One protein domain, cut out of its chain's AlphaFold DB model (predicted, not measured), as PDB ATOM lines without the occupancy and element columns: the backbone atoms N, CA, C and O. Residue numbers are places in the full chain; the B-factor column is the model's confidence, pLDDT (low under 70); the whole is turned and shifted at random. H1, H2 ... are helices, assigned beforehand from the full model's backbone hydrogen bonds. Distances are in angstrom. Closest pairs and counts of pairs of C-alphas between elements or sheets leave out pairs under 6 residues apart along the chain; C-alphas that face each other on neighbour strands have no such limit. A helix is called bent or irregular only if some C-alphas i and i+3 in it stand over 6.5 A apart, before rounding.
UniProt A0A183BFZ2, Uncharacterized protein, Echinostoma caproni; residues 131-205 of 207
ATOM      1  N   PHE A 131     -32.090 -17.610 302.518       85.44
ATOM      2  CA  PHE A 131     -31.727 -16.553 301.586       85.44
ATOM      3  C   PHE A 131     -32.117 -16.900 300.149       85.44
ATOM      4  O   PHE A 131     -32.638 -16.051 299.427       85.44
ATOM      5  N   VAL A 132     -31.950 -18.166 299.754       85.88
ATOM      6  CA  VAL A 132     -32.341 -18.652 298.422       85.88
ATOM      7  C   VAL A 132     -33.841 -18.471 298.178       85.88
ATOM      8  O   VAL A 132     -34.237 -18.108 297.072       85.88
ATOM      9  N   ASP A 133     -34.674 -18.702 299.193       82.88
ATOM     10  CA  ASP A 133     -36.132 -18.563 299.087       82.88
ATOM     11  C   ASP A 133     -36.538 -17.087 298.931       82.88
ATOM     12  O   ASP A 133     -37.293 -16.715 298.028       82.88
ATOM     13  N   VAL A 134     -35.938 -16.216 299.750       85.31
ATOM     14  CA  VAL A 134     -36.161 -14.766 299.680       85.31
ATOM     15  C   VAL A 134     -35.719 -14.213 298.330       85.31
ATOM     16  O   VAL A 134     -36.503 -13.519 297.688       85.31
ATOM     17  N   ILE A 135     -34.517 -14.556 297.855       88.38
ATOM     18  CA  ILE A 135     -34.047 -14.130 296.533       88.38
ATOM     19  C   ILE A 135     -35.022 -14.580 295.454       88.38
ATOM     20  O   ILE A 135     -35.428 -13.758 294.645       88.38
ATOM     21  N   GLN A 136     -35.433 -15.847 295.425       85.12
ATOM     22  CA  GLN A 136     -36.315 -16.321 294.357       85.12
ATOM     23  C   GLN A 136     -37.642 -15.565 294.289       85.12
ATOM     24  O   GLN A 136     -38.123 -15.305 293.189       85.12
ATOM     25  N   SER A 137     -38.201 -15.179 295.438       86.38
ATOM     26  CA  SER A 137     -39.427 -14.378 295.478       86.38
ATOM     27  C   SER A 137     -39.207 -12.899 295.123       86.38
ATOM     28  O   SER A 137     -39.984 -12.340 294.358       86.38
ATOM     29  N   GLN A 138     -38.144 -12.268 295.633       91.88
ATOM     30  CA  GLN A 138     -37.958 -10.810 295.577       91.88
ATOM     31  C   GLN A 138     -37.083 -10.336 294.410       91.88
ATOM     32  O   GLN A 138     -37.020  -9.145 294.115       91.88
ATOM     33  N   PHE A 139     -36.380 -11.244 293.733       91.44
ATOM     34  CA  PHE A 139     -35.415 -10.889 292.691       91.44
ATOM     35  C   PHE A 139     -36.056 -10.134 291.524       91.44
ATOM     36  O   PHE A 139     -35.478  -9.164 291.033       91.44
ATOM     37  N   SER A 140     -37.265 -10.534 291.120       91.62
ATOM     38  CA  SER A 140     -38.016  -9.834 290.073       91.62
ATOM     39  C   SER A 140     -38.286  -8.379 290.462       91.62
ATOM     40  O   SER A 140     -38.035  -7.470 289.671       91.62
ATOM     41  N   ASP A 141     -38.713  -8.139 291.700       92.62
ATOM     42  CA  ASP A 141     -39.059  -6.800 292.180       92.62
ATOM     43  C   ASP A 141     -37.826  -5.900 292.291       92.62
ATOM     44  O   ASP A 141     -37.861  -4.737 291.884       92.62
ATOM     45  N   VAL A 142     -36.702  -6.453 292.756       92.25
ATOM     46  CA  VAL A 142     -35.420  -5.736 292.814       92.25
ATOM     47  C   VAL A 142     -34.954  -5.326 291.415       92.25
ATOM     48  O   VAL A 142     -34.501  -4.194 291.233       92.25
ATOM     49  N   ILE A 143     -35.096  -6.200 290.414       93.75
ATOM     50  CA  ILE A 143     -34.750  -5.872 289.024       93.75
ATOM     51  C   ILE A 143     -35.654  -4.767 288.488       93.75
ATOM     52  O   ILE A 143     -35.156  -3.796 287.917       93.75
ATOM     53  N   VAL A 144     -36.971  -4.890 288.675       95.75
ATOM     54  CA  VAL A 144     -37.926  -3.881 288.209       95.75
ATOM     55  C   VAL A 144     -37.599  -2.532 288.841       95.75
ATOM     56  O   VAL A 144     -37.449  -1.544 288.122       95.75
ATOM     57  N   LEU A 145     -37.392  -2.485 290.157       92.50
ATOM     58  CA  LEU A 145     -37.038  -1.257 290.862       92.50
ATOM     59  C   LEU A 145     -35.696  -0.681 290.381       92.50
ATOM     60  O   LEU A 145     -35.575   0.532 290.195       92.50
ATOM     61  N   GLY A 146     -34.711  -1.543 290.113       92.44
ATOM     62  CA  GLY A 146     -33.413  -1.152 289.564       92.44
ATOM     63  C   GLY A 146     -33.501  -0.548 288.158       92.44
ATOM     64  O   GLY A 146     -32.769   0.391 287.850       92.44
ATOM     65  N   ILE A 147     -34.420  -1.033 287.318       93.38
ATOM     66  CA  ILE A 147     -34.628  -0.545 285.945       93.38
ATOM     67  C   ILE A 147     -35.537   0.697 285.906       93.38
ATOM     68  O   ILE A 147     -35.407   1.529 285.006       93.38
ATOM     69  N   MET A 148     -36.416   0.889 286.894       94.12
ATOM     70  CA  MET A 148     -37.341   2.030 286.930       94.12
ATOM     71  C   MET A 148     -36.620   3.383 286.870       94.12
ATOM     72  O   MET A 148     -36.998   4.249 286.082       94.12
ATOM     73  N   PHE A 149     -35.555   3.572 287.652       89.31
ATOM     74  CA  PHE A 149     -34.803   4.832 287.659       89.31
ATOM     75  C   PHE A 149     -34.151   5.173 286.301       89.31
ATOM     76  O   PHE A 149     -34.416   6.266 285.787       89.31
ATOM     77  N   PRO A 150     -33.341   4.291 285.674       90.50
ATOM     78  CA  PRO A 150     -32.744   4.583 284.374       90.50
ATOM     79  C   PRO A 150     -33.789   4.759 283.265       90.50
ATOM     80  O   PRO A 150     -33.601   5.620 282.407       90.50
ATOM     81  N   VAL A 151     -34.915   4.036 283.297       94.06
ATOM     82  CA  VAL A 151     -36.006   4.223 282.323       94.06
ATOM     83  C   VAL A 151     -36.658   5.597 282.472       94.06
ATOM     84  O   VAL A 151     -36.790   6.322 281.486       94.06
ATOM     85  N   LEU A 152     -37.010   6.010 283.694       93.12
ATOM     86  CA  LEU A 152     -37.563   7.346 283.940       93.12
ATOM     87  C   LEU A 152     -36.582   8.449 283.537       93.12
ATOM     88  O   LEU A 152     -36.985   9.476 282.986       93.12
ATOM     89  N   HIS A 153     -35.290   8.233 283.781       87.69
ATOM     90  CA  HIS A 153     -34.251   9.159 283.361       87.69
ATOM     91  C   HIS A 153     -34.155   9.257 281.830       87.69
ATOM     92  O   HIS A 153     -34.180  10.363 281.291       87.69
ATOM     93  N   ALA A 154     -34.143   8.129 281.115       89.38
ATOM     94  CA  ALA A 154     -34.125   8.096 279.653       89.38
ATOM     95  C   ALA A 154     -35.369   8.761 279.035       89.38
ATOM     96  O   ALA A 154     -35.259   9.525 278.074       89.38
ATOM     97  N   ILE A 155     -36.554   8.549 279.616       92.94
ATOM     98  CA  ILE A 155     -37.787   9.225 279.189       92.94
ATOM     99  C   ILE A 155     -37.656  10.744 279.363       92.94
ATOM    100  O   ILE A 155     -37.961  11.502 278.448       92.94
ATOM    101  N   ARG A 156     -37.154  11.221 280.509       86.62
ATOM    102  CA  ARG A 156     -36.942  12.662 280.724       86.62
ATOM    103  C   ARG A 156     -35.957  13.256 279.725       86.62
ATOM    104  O   ARG A 156     -36.210  14.346 279.212       86.62
ATOM    105  N   LEU A 157     -34.864  12.553 279.436       85.19
ATOM    106  CA  LEU A 157     -33.872  12.993 278.458       85.19
ATOM    107  C   LEU A 157     -34.486  13.089 277.062       85.19
ATOM    108  O   LEU A 157     -34.452  14.162 276.471       85.19
ATOM    109  N   THR A 158     -35.146  12.035 276.581       83.62
ATOM    110  CA  THR A 158     -35.790  12.032 275.254       83.62
ATOM    111  C   THR A 158     -36.884  13.097 275.119       83.62
ATOM    112  O   THR A 158     -37.021  13.715 274.062       83.62
ATOM    113  N   LEU A 159     -37.645  13.378 276.182       87.38
ATOM    114  CA  LEU A 159     -38.612  14.482 276.199       87.38
ATOM    115  C   LEU A 159     -37.923  15.847 276.142       87.38
ATOM    116  O   LEU A 159     -38.337  16.714 275.373       87.38
ATOM    117  N   THR A 160     -36.847  16.026 276.908       81.19
ATOM    118  CA  THR A 160     -36.051  17.261 276.895       81.19
ATOM    119  C   THR A 160     -35.402  17.483 275.525       81.19
ATOM    120  O   THR A 160     -35.370  18.610 275.031       81.19
ATOM    121  N   GLU A 161     -34.938  16.411 274.876       74.31
ATOM    122  CA  GLU A 161     -34.380  16.431 273.522       74.31
ATOM    123  C   GLU A 161     -35.401  16.882 272.484       74.31
ATOM    124  O   GLU A 161     -35.127  17.781 271.685       74.31
ATOM    125  N   LYS A 162     -36.605  16.305 272.543       78.75
ATOM    126  CA  LYS A 162     -37.713  16.698 271.671       78.75
ATOM    127  C   LYS A 162     -38.141  18.151 271.888       78.75
ATOM    128  O   LYS A 162     -38.528  18.800 270.924       78.75
ATOM    129  N   GLN A 163     -38.057  18.673 273.114       76.81
ATOM    130  CA  GLN A 163     -38.459  20.047 273.438       76.81
ATOM    131  C   GLN A 163     -37.423  21.114 273.048       76.81
ATOM    132  O   GLN A 163     -37.812  22.189 272.600       76.81
ATOM    133  N   LYS A 164     -36.118  20.858 273.224       66.62
ATOM    134  CA  LYS A 164     -35.063  21.872 273.002       66.62
ATOM    135  C   LYS A 164     -34.546  21.960 271.560       66.62
ATOM    136  O   LYS A 164     -33.916  22.956 271.212       66.62
ATOM    137  N   GLY A 165     -34.814  20.962 270.718       63.22
ATOM    138  CA  GLY A 165     -34.334  20.921 269.334       63.22
ATOM    139  C   GLY A 165     -32.844  20.555 269.214       63.22
ATOM    140  O   GLY A 165     -32.016  20.872 270.065       63.22
ATOM    141  N   THR A 166     -32.484  19.875 268.123       57.72
ATOM    142  CA  THR A 166     -31.229  19.104 267.970       57.72
ATOM    143  C   THR A 166     -29.922  19.903 268.085       57.72
ATOM    144  O   THR A 166     -28.885  19.328 268.411       57.72
ATOM    145  N   LYS A 167     -29.935  21.222 267.850       56.12
ATOM    146  CA  LYS A 167     -28.711  22.041 267.735       56.12
ATOM    147  C   LYS A 167     -28.152  22.555 269.066       56.12
ATOM    148  O   LYS A 167     -26.940  22.545 269.244       56.12
ATOM    149  N   LEU A 168     -29.003  22.956 270.015       55.62
ATOM    150  CA  LEU A 168     -28.559  23.440 271.335       55.62
ATOM    151  C   LEU A 168     -28.039  22.303 272.236       55.62
ATOM    152  O   LEU A 168     -27.325  22.541 273.207       55.62
ATOM    153  N   LEU A 169     -28.371  21.054 271.897       55.78
ATOM    154  CA  LEU A 169     -28.012  19.861 272.665       55.78
ATOM    155  C   LEU A 169     -26.614  19.322 272.374       55.78
ATOM    156  O   LEU A 169     -25.948  18.905 273.315       55.78
ATOM    157  N   ALA A 170     -26.126  19.376 271.130       61.16
ATOM    158  CA  ALA A 170     -24.767  18.921 270.802       61.16
ATOM    159  C   ALA A 170     -23.696  19.659 271.631       61.16
ATOM    160  O   ALA A 170     -22.717  19.064 272.076       61.16
ATOM    161  N   GLN A 171     -23.936  20.942 271.902       59.41
ATOM    162  CA  GLN A 171     -23.063  21.792 272.707       59.41
ATOM    163  C   GLN A 171     -23.154  21.471 274.210       59.41
ATOM    164  O   GLN A 171     -22.145  21.465 274.906       59.41
ATOM    165  N   HIS A 172     -24.348  21.139 274.712       59.78
ATOM    166  CA  HIS A 172     -24.563  20.801 276.124       59.78
ATOM    167  C   HIS A 172     -24.087  19.378 276.484       59.78
ATOM    168  O   HIS A 172     -23.613  19.143 277.594       59.78
ATOM    169  N   TYR A 173     -24.151  18.431 275.540       59.31
ATOM    170  CA  TYR A 173     -23.649  17.062 275.710       59.31
ATOM    171  C   TYR A 173     -22.118  16.972 275.788       59.31
ATOM    172  O   TYR A 173     -21.608  16.080 276.466       59.31
ATOM    173  N   HIS A 174     -21.389  17.892 275.149       60.75
ATOM    174  CA  HIS A 174     -19.930  17.981 275.271       60.75
ATOM    175  C   HIS A 174     -19.496  18.289 276.718       60.75
ATOM    176  O   HIS A 174     -18.512  17.737 277.201       60.75
ATOM    177  N   GLU A 175     -20.271  19.113 277.429       59.47
ATOM    178  CA  GLU A 175     -20.022  19.507 278.825       59.47
ATOM    179  C   GLU A 175     -20.533  18.461 279.836       59.47
ATOM    180  O   GLU A 175     -19.836  18.088 280.779       59.47
ATOM    181  N   LEU A 176     -21.741  17.920 279.636       62.56
ATOM    182  CA  LEU A 176     -22.341  16.952 280.568       62.56
ATOM    183  C   LEU A 176     -21.786  15.535 280.430       62.56
ATOM    184  O   LEU A 176     -21.834  14.768 281.395       62.56
ATOM    185  N   GLY A 177     -21.297  15.164 279.245       67.19
ATOM    186  CA  GLY A 177     -21.011  13.780 278.882       67.19
ATOM    187  C   GLY A 177     -19.964  13.094 279.756       67.19
ATOM    188  O   GLY A 177     -20.049  11.883 279.935       67.19
ATOM    189  N   LEU A 178     -19.008  13.832 280.326       60.62
ATOM    190  CA  LEU A 178     -17.978  13.247 281.188       60.62
ATOM    191  C   LEU A 178     -18.448  13.155 282.646       60.62
ATOM    192  O   LEU A 178     -18.393  12.081 283.237       60.62
ATOM    193  N   ALA A 179     -18.975  14.247 283.206       69.50
ATOM    194  CA  ALA A 179     -19.371  14.317 284.614       69.50
ATOM    195  C   ALA A 179     -20.572  13.417 284.941       69.50
ATOM    196  O   ALA A 179     -20.573  12.722 285.955       69.50
ATOM    197  N   THR A 180     -21.577  13.374 284.061       67.62
ATOM    198  CA  THR A 180     -22.751  12.511 284.271       67.62
ATOM    199  C   THR A 180     -22.399  11.030 284.161       67.62
ATOM    200  O   THR A 180     -22.859  10.247 284.987       67.62
ATOM    201  N   LYS A 181     -21.520  10.636 283.224       62.09
ATOM    202  CA  LYS A 181     -21.004   9.257 283.133       62.09
ATOM    203  C   LYS A 181     -20.202   8.863 284.376       62.09
ATOM    204  O   LYS A 181     -20.360   7.748 284.866       62.09
ATOM    205  N   LEU A 182     -19.400   9.782 284.916       65.69
ATOM    206  CA  LEU A 182     -18.599   9.558 286.123       65.69
ATOM    207  C   LEU A 182     -19.497   9.344 287.353       65.69
ATOM    208  O   LEU A 182     -19.354   8.341 288.051       65.69
ATOM    209  N   ILE A 183     -20.498  10.206 287.555       74.06
ATOM    210  CA  ILE A 183     -21.435  10.123 288.689       74.06
ATOM    211  C   ILE A 183     -22.341   8.886 288.583       74.06
ATOM    212  O   ILE A 183     -22.521   8.171 289.568       74.06
ATOM    213  N   LEU A 184     -22.870   8.581 287.393       68.38
ATOM    214  CA  LEU A 184     -23.760   7.433 287.194       68.38
ATOM    215  C   LEU A 184     -23.024   6.087 287.333       68.38
ATOM    216  O   LEU A 184     -23.634   5.111 287.754       68.38
ATOM    217  N   SER A 185     -21.720   6.031 287.028       69.56
ATOM    218  CA  SER A 185     -20.899   4.821 287.222       69.56
ATOM    219  C   SER A 185     -20.525   4.557 288.687       69.56
ATOM    220  O   SER A 185     -20.342   3.406 289.084       69.56
ATOM    221  N   LEU A 186     -20.458   5.604 289.516       68.75
ATOM    222  CA  LEU A 186     -20.083   5.498 290.928       68.75
ATOM    223  C   LEU A 186     -21.235   5.002 291.808       68.75
ATOM    224  O   LEU A 186     -21.000   4.203 292.715       68.75
ATOM    225  N   ILE A 187     -22.475   5.410 291.522       76.75
ATOM    226  CA  ILE A 187     -23.651   5.094 292.353       76.75
ATOM    227  C   ILE A 187     -23.892   3.572 292.501       76.75
ATOM    228  O   ILE A 187     -24.072   3.121 293.635       76.75
ATOM    229  N   PRO A 188     -23.821   2.743 291.436       72.81
ATOM    230  CA  PRO A 188     -23.962   1.291 291.566       72.81
ATOM    231  C   PRO A 188     -22.820   0.642 292.358       72.81
ATOM    232  O   PRO A 188     -23.062  -0.283 293.131       72.81
ATOM    233  N   SER A 189     -21.583   1.134 292.206       67.44
ATOM    234  CA  SER A 189     -20.418   0.584 292.920       67.44
ATOM    235  C   SER A 189     -20.478   0.861 294.426       67.44
ATOM    236  O   SER A 189     -20.219  -0.033 295.232       67.44
ATOM    237  N   ILE A 190     -20.909   2.067 294.810       77.62
ATOM    238  CA  ILE A 190     -21.093   2.466 296.209       77.62
ATOM    239  C   ILE A 190     -22.260   1.684 296.825       77.62
ATOM    240  O   ILE A 190     -22.136   1.173 297.937       77.62
ATOM    241  N   GLY A 191     -23.367   1.529 296.088       76.94
ATOM    242  CA  GLY A 191     -24.529   0.759 296.535       76.94
ATOM    243  C   GLY A 191     -24.214  -0.718 296.783       76.94
ATOM    244  O   GLY A 191     -24.554  -1.248 297.841       76.94
ATOM    245  N   MET A 192     -23.503  -1.376 295.857       74.88
ATOM    246  CA  MET A 192     -23.095  -2.776 296.028       74.88
ATOM    247  C   MET A 192     -22.065  -2.958 297.150       74.88
ATOM    248  O   MET A 192     -22.179  -3.909 297.923       74.88
ATOM    249  N   GLY A 193     -21.103  -2.040 297.300       73.38
ATOM    250  CA  GLY A 193     -20.136  -2.080 298.403       73.38
ATOM    251  C   GLY A 193     -20.795  -1.938 299.778       73.38
ATOM    252  O   GLY A 193     -20.458  -2.665 300.713       73.38
ATOM    253  N   PHE A 194     -21.793  -1.056 299.896       77.19
ATOM    254  CA  PHE A 194     -22.540  -0.867 301.140       77.19
ATOM    255  C   PHE A 194     -23.438  -2.071 301.464       77.19
ATOM    256  O   PHE A 194     -23.511  -2.495 302.618       77.19
ATOM    257  N   ALA A 195     -24.060  -2.678 300.446       71.88
ATOM    258  CA  ALA A 195     -24.825  -3.912 300.600       71.88
ATOM    259  C   ALA A 195     -23.934  -5.088 301.043       71.88
ATOM    260  O   ALA A 195     -24.288  -5.794 301.984       71.88
ATOM    261  N   GLY A 196     -22.748  -5.255 300.447       70.06
ATOM    262  CA  GLY A 196     -21.787  -6.289 300.848       70.06
ATOM    263  C   GLY A 196     -21.274  -6.113 302.281       70.06
ATOM    264  O   GLY A 196     -21.193  -7.082 303.034       70.06
ATOM    265  N   MET A 197     -21.001  -4.872 302.703       72.19
ATOM    266  CA  MET A 197     -20.598  -4.570 304.082       72.19
ATOM    267  C   MET A 197     -21.724  -4.841 305.090       72.19
ATOM    268  O   MET A 197     -21.456  -5.329 306.189       72.19
ATOM    269  N   LEU A 198     -22.978  -4.548 304.734       73.88
ATOM    270  CA  LEU A 198     -24.133  -4.885 305.567       73.88
ATOM    271  C   LEU A 198     -24.296  -6.402 305.691       73.88
ATOM    272  O   LEU A 198     -24.403  -6.896 306.809       73.88
ATOM    273  N   VAL A 199     -24.230  -7.138 304.579       71.19
ATOM    274  CA  VAL A 199     -24.339  -8.606 304.576       71.19
ATOM    275  C   VAL A 199     -23.227  -9.250 305.411       71.19
ATOM    276  O   VAL A 199     -23.530 -10.010 306.329       71.19
ATOM    277  N   GLY A 200     -21.960  -8.863 305.220       66.62
ATOM    278  CA  GLY A 200     -20.842  -9.413 306.001       66.62
ATOM    279  C   GLY A 200     -20.924  -9.110 307.507       66.62
ATOM    280  O   GLY A 200     -20.482  -9.903 308.338       66.62
ATOM    281  N   LYS A 201     -21.544  -7.986 307.893       64.00
ATOM    282  CA  LYS A 201     -21.751  -7.620 309.304       64.00
ATOM    283  C   LYS A 201     -22.883  -8.418 309.970       64.00
ATOM    284  O   LYS A 201     -22.879  -8.545 311.195       64.00
ATOM    285  N   PHE A 202     -23.816  -8.961 309.187       57.41
ATOM    286  CA  PHE A 202     -24.843  -9.898 309.654       57.41
ATOM    287  C   PHE A 202     -24.350 -11.354 309.664       57.41
ATOM    288  O   PHE A 202     -24.725 -12.108 310.557       57.41
ATOM    289  N   GLU A 203     -23.451 -11.729 308.752       58.12
ATOM    290  CA  GLU A 203     -22.882 -13.082 308.660       58.12
ATOM    291  C   GLU A 203     -21.942 -13.421 309.839       58.12
ATOM    292  O   GLU A 203     -21.937 -14.543 310.337       58.12
ATOM    293  N   GLY A 204     -21.225 -12.433 310.393       51.75
ATOM    294  CA  GLY A 204     -20.318 -12.621 311.539       51.75
ATOM    295  C   GLY A 204     -20.973 -12.684 312.929       51.75
ATOM    296  O   GLY A 204     -20.258 -12.674 313.933       51.75
ATOM    297  N   ARG A 205     -22.312 -12.689 313.031       53.53
ATOM    298  CA  ARG A 205     -23.032 -12.616 314.321       53.53
ATOM    299  C   ARG A 205     -24.086 -13.707 314.540       53.53
ATOM    300  O   ARG A 205     -24.905 -13.570 315.446       53.53
TER     301      ARG A 205
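This is residues 131 to 205 of the 207 residues of an uncharacterized protein of Echinostoma caproni (UniProt A0A183BFZ2). Two long helical stretches make the legs of a narrow open U: H1 runs out along one leg, the short arm H2a crosses over at the closed end, and H2b runs back along the other leg. H1 and H2b stay apart, and the first and last printed C-alphas, those of Phe 131 and Arg 205, lie at the open end. The printed part has 75 residues with two named helices, H1 then the bent H2, and no named strand; its class is all helix. It is extended, with a radius of gyration of the C-alphas of 18.2 A, and its C-alphas span 57 by 24 by 10 A.

H1, residues 131 to 164, begins with C-alpha 131 at (-31.727, -16.553, 301.586) and measures 48.0 A. It has a kink of 52 degrees near residue 138 and is irregular: C-alphas 137 and 140 are 7.2 A apart. H2, residues 166 to 203, was assigned as one helix by its hydrogen bonds but is bent, with C-alphas 175 and 178 7.0 A apart. Its arms are H2a, residues 166 to 175, and H2b, residues 178 to 203, which is 38.4 A long and ends with C-alpha 203 at (-22.882, -13.082, 308.660).

A tight link, Gly 165, joins H1 to H2. H1 and H2a are close but not clearly touching; their closest C-alphas, those of Glu 161 and Leu 169, are 7.3 A apart. They run opposite ways at a steep tilt of 57 degrees. H2a and H2b stand at a steep tilt of 56 degrees. O i to N i+4 pairs are within hydrogen-bond range in 26 of 30 cases in H1, 20 of 22 in H2b and 1 of 6 in H2a, where 2 of 7 O i to N i+3 pairs are.

The two C-alphas farthest apart, those of Lys 167 and Arg 205, are 58.3 A apart. The printed part has no cut and no long link. The mean pLDDT of the printed part is 75.6; 29 residues are under 70, among them residues 164 to 182 and 200 to 205.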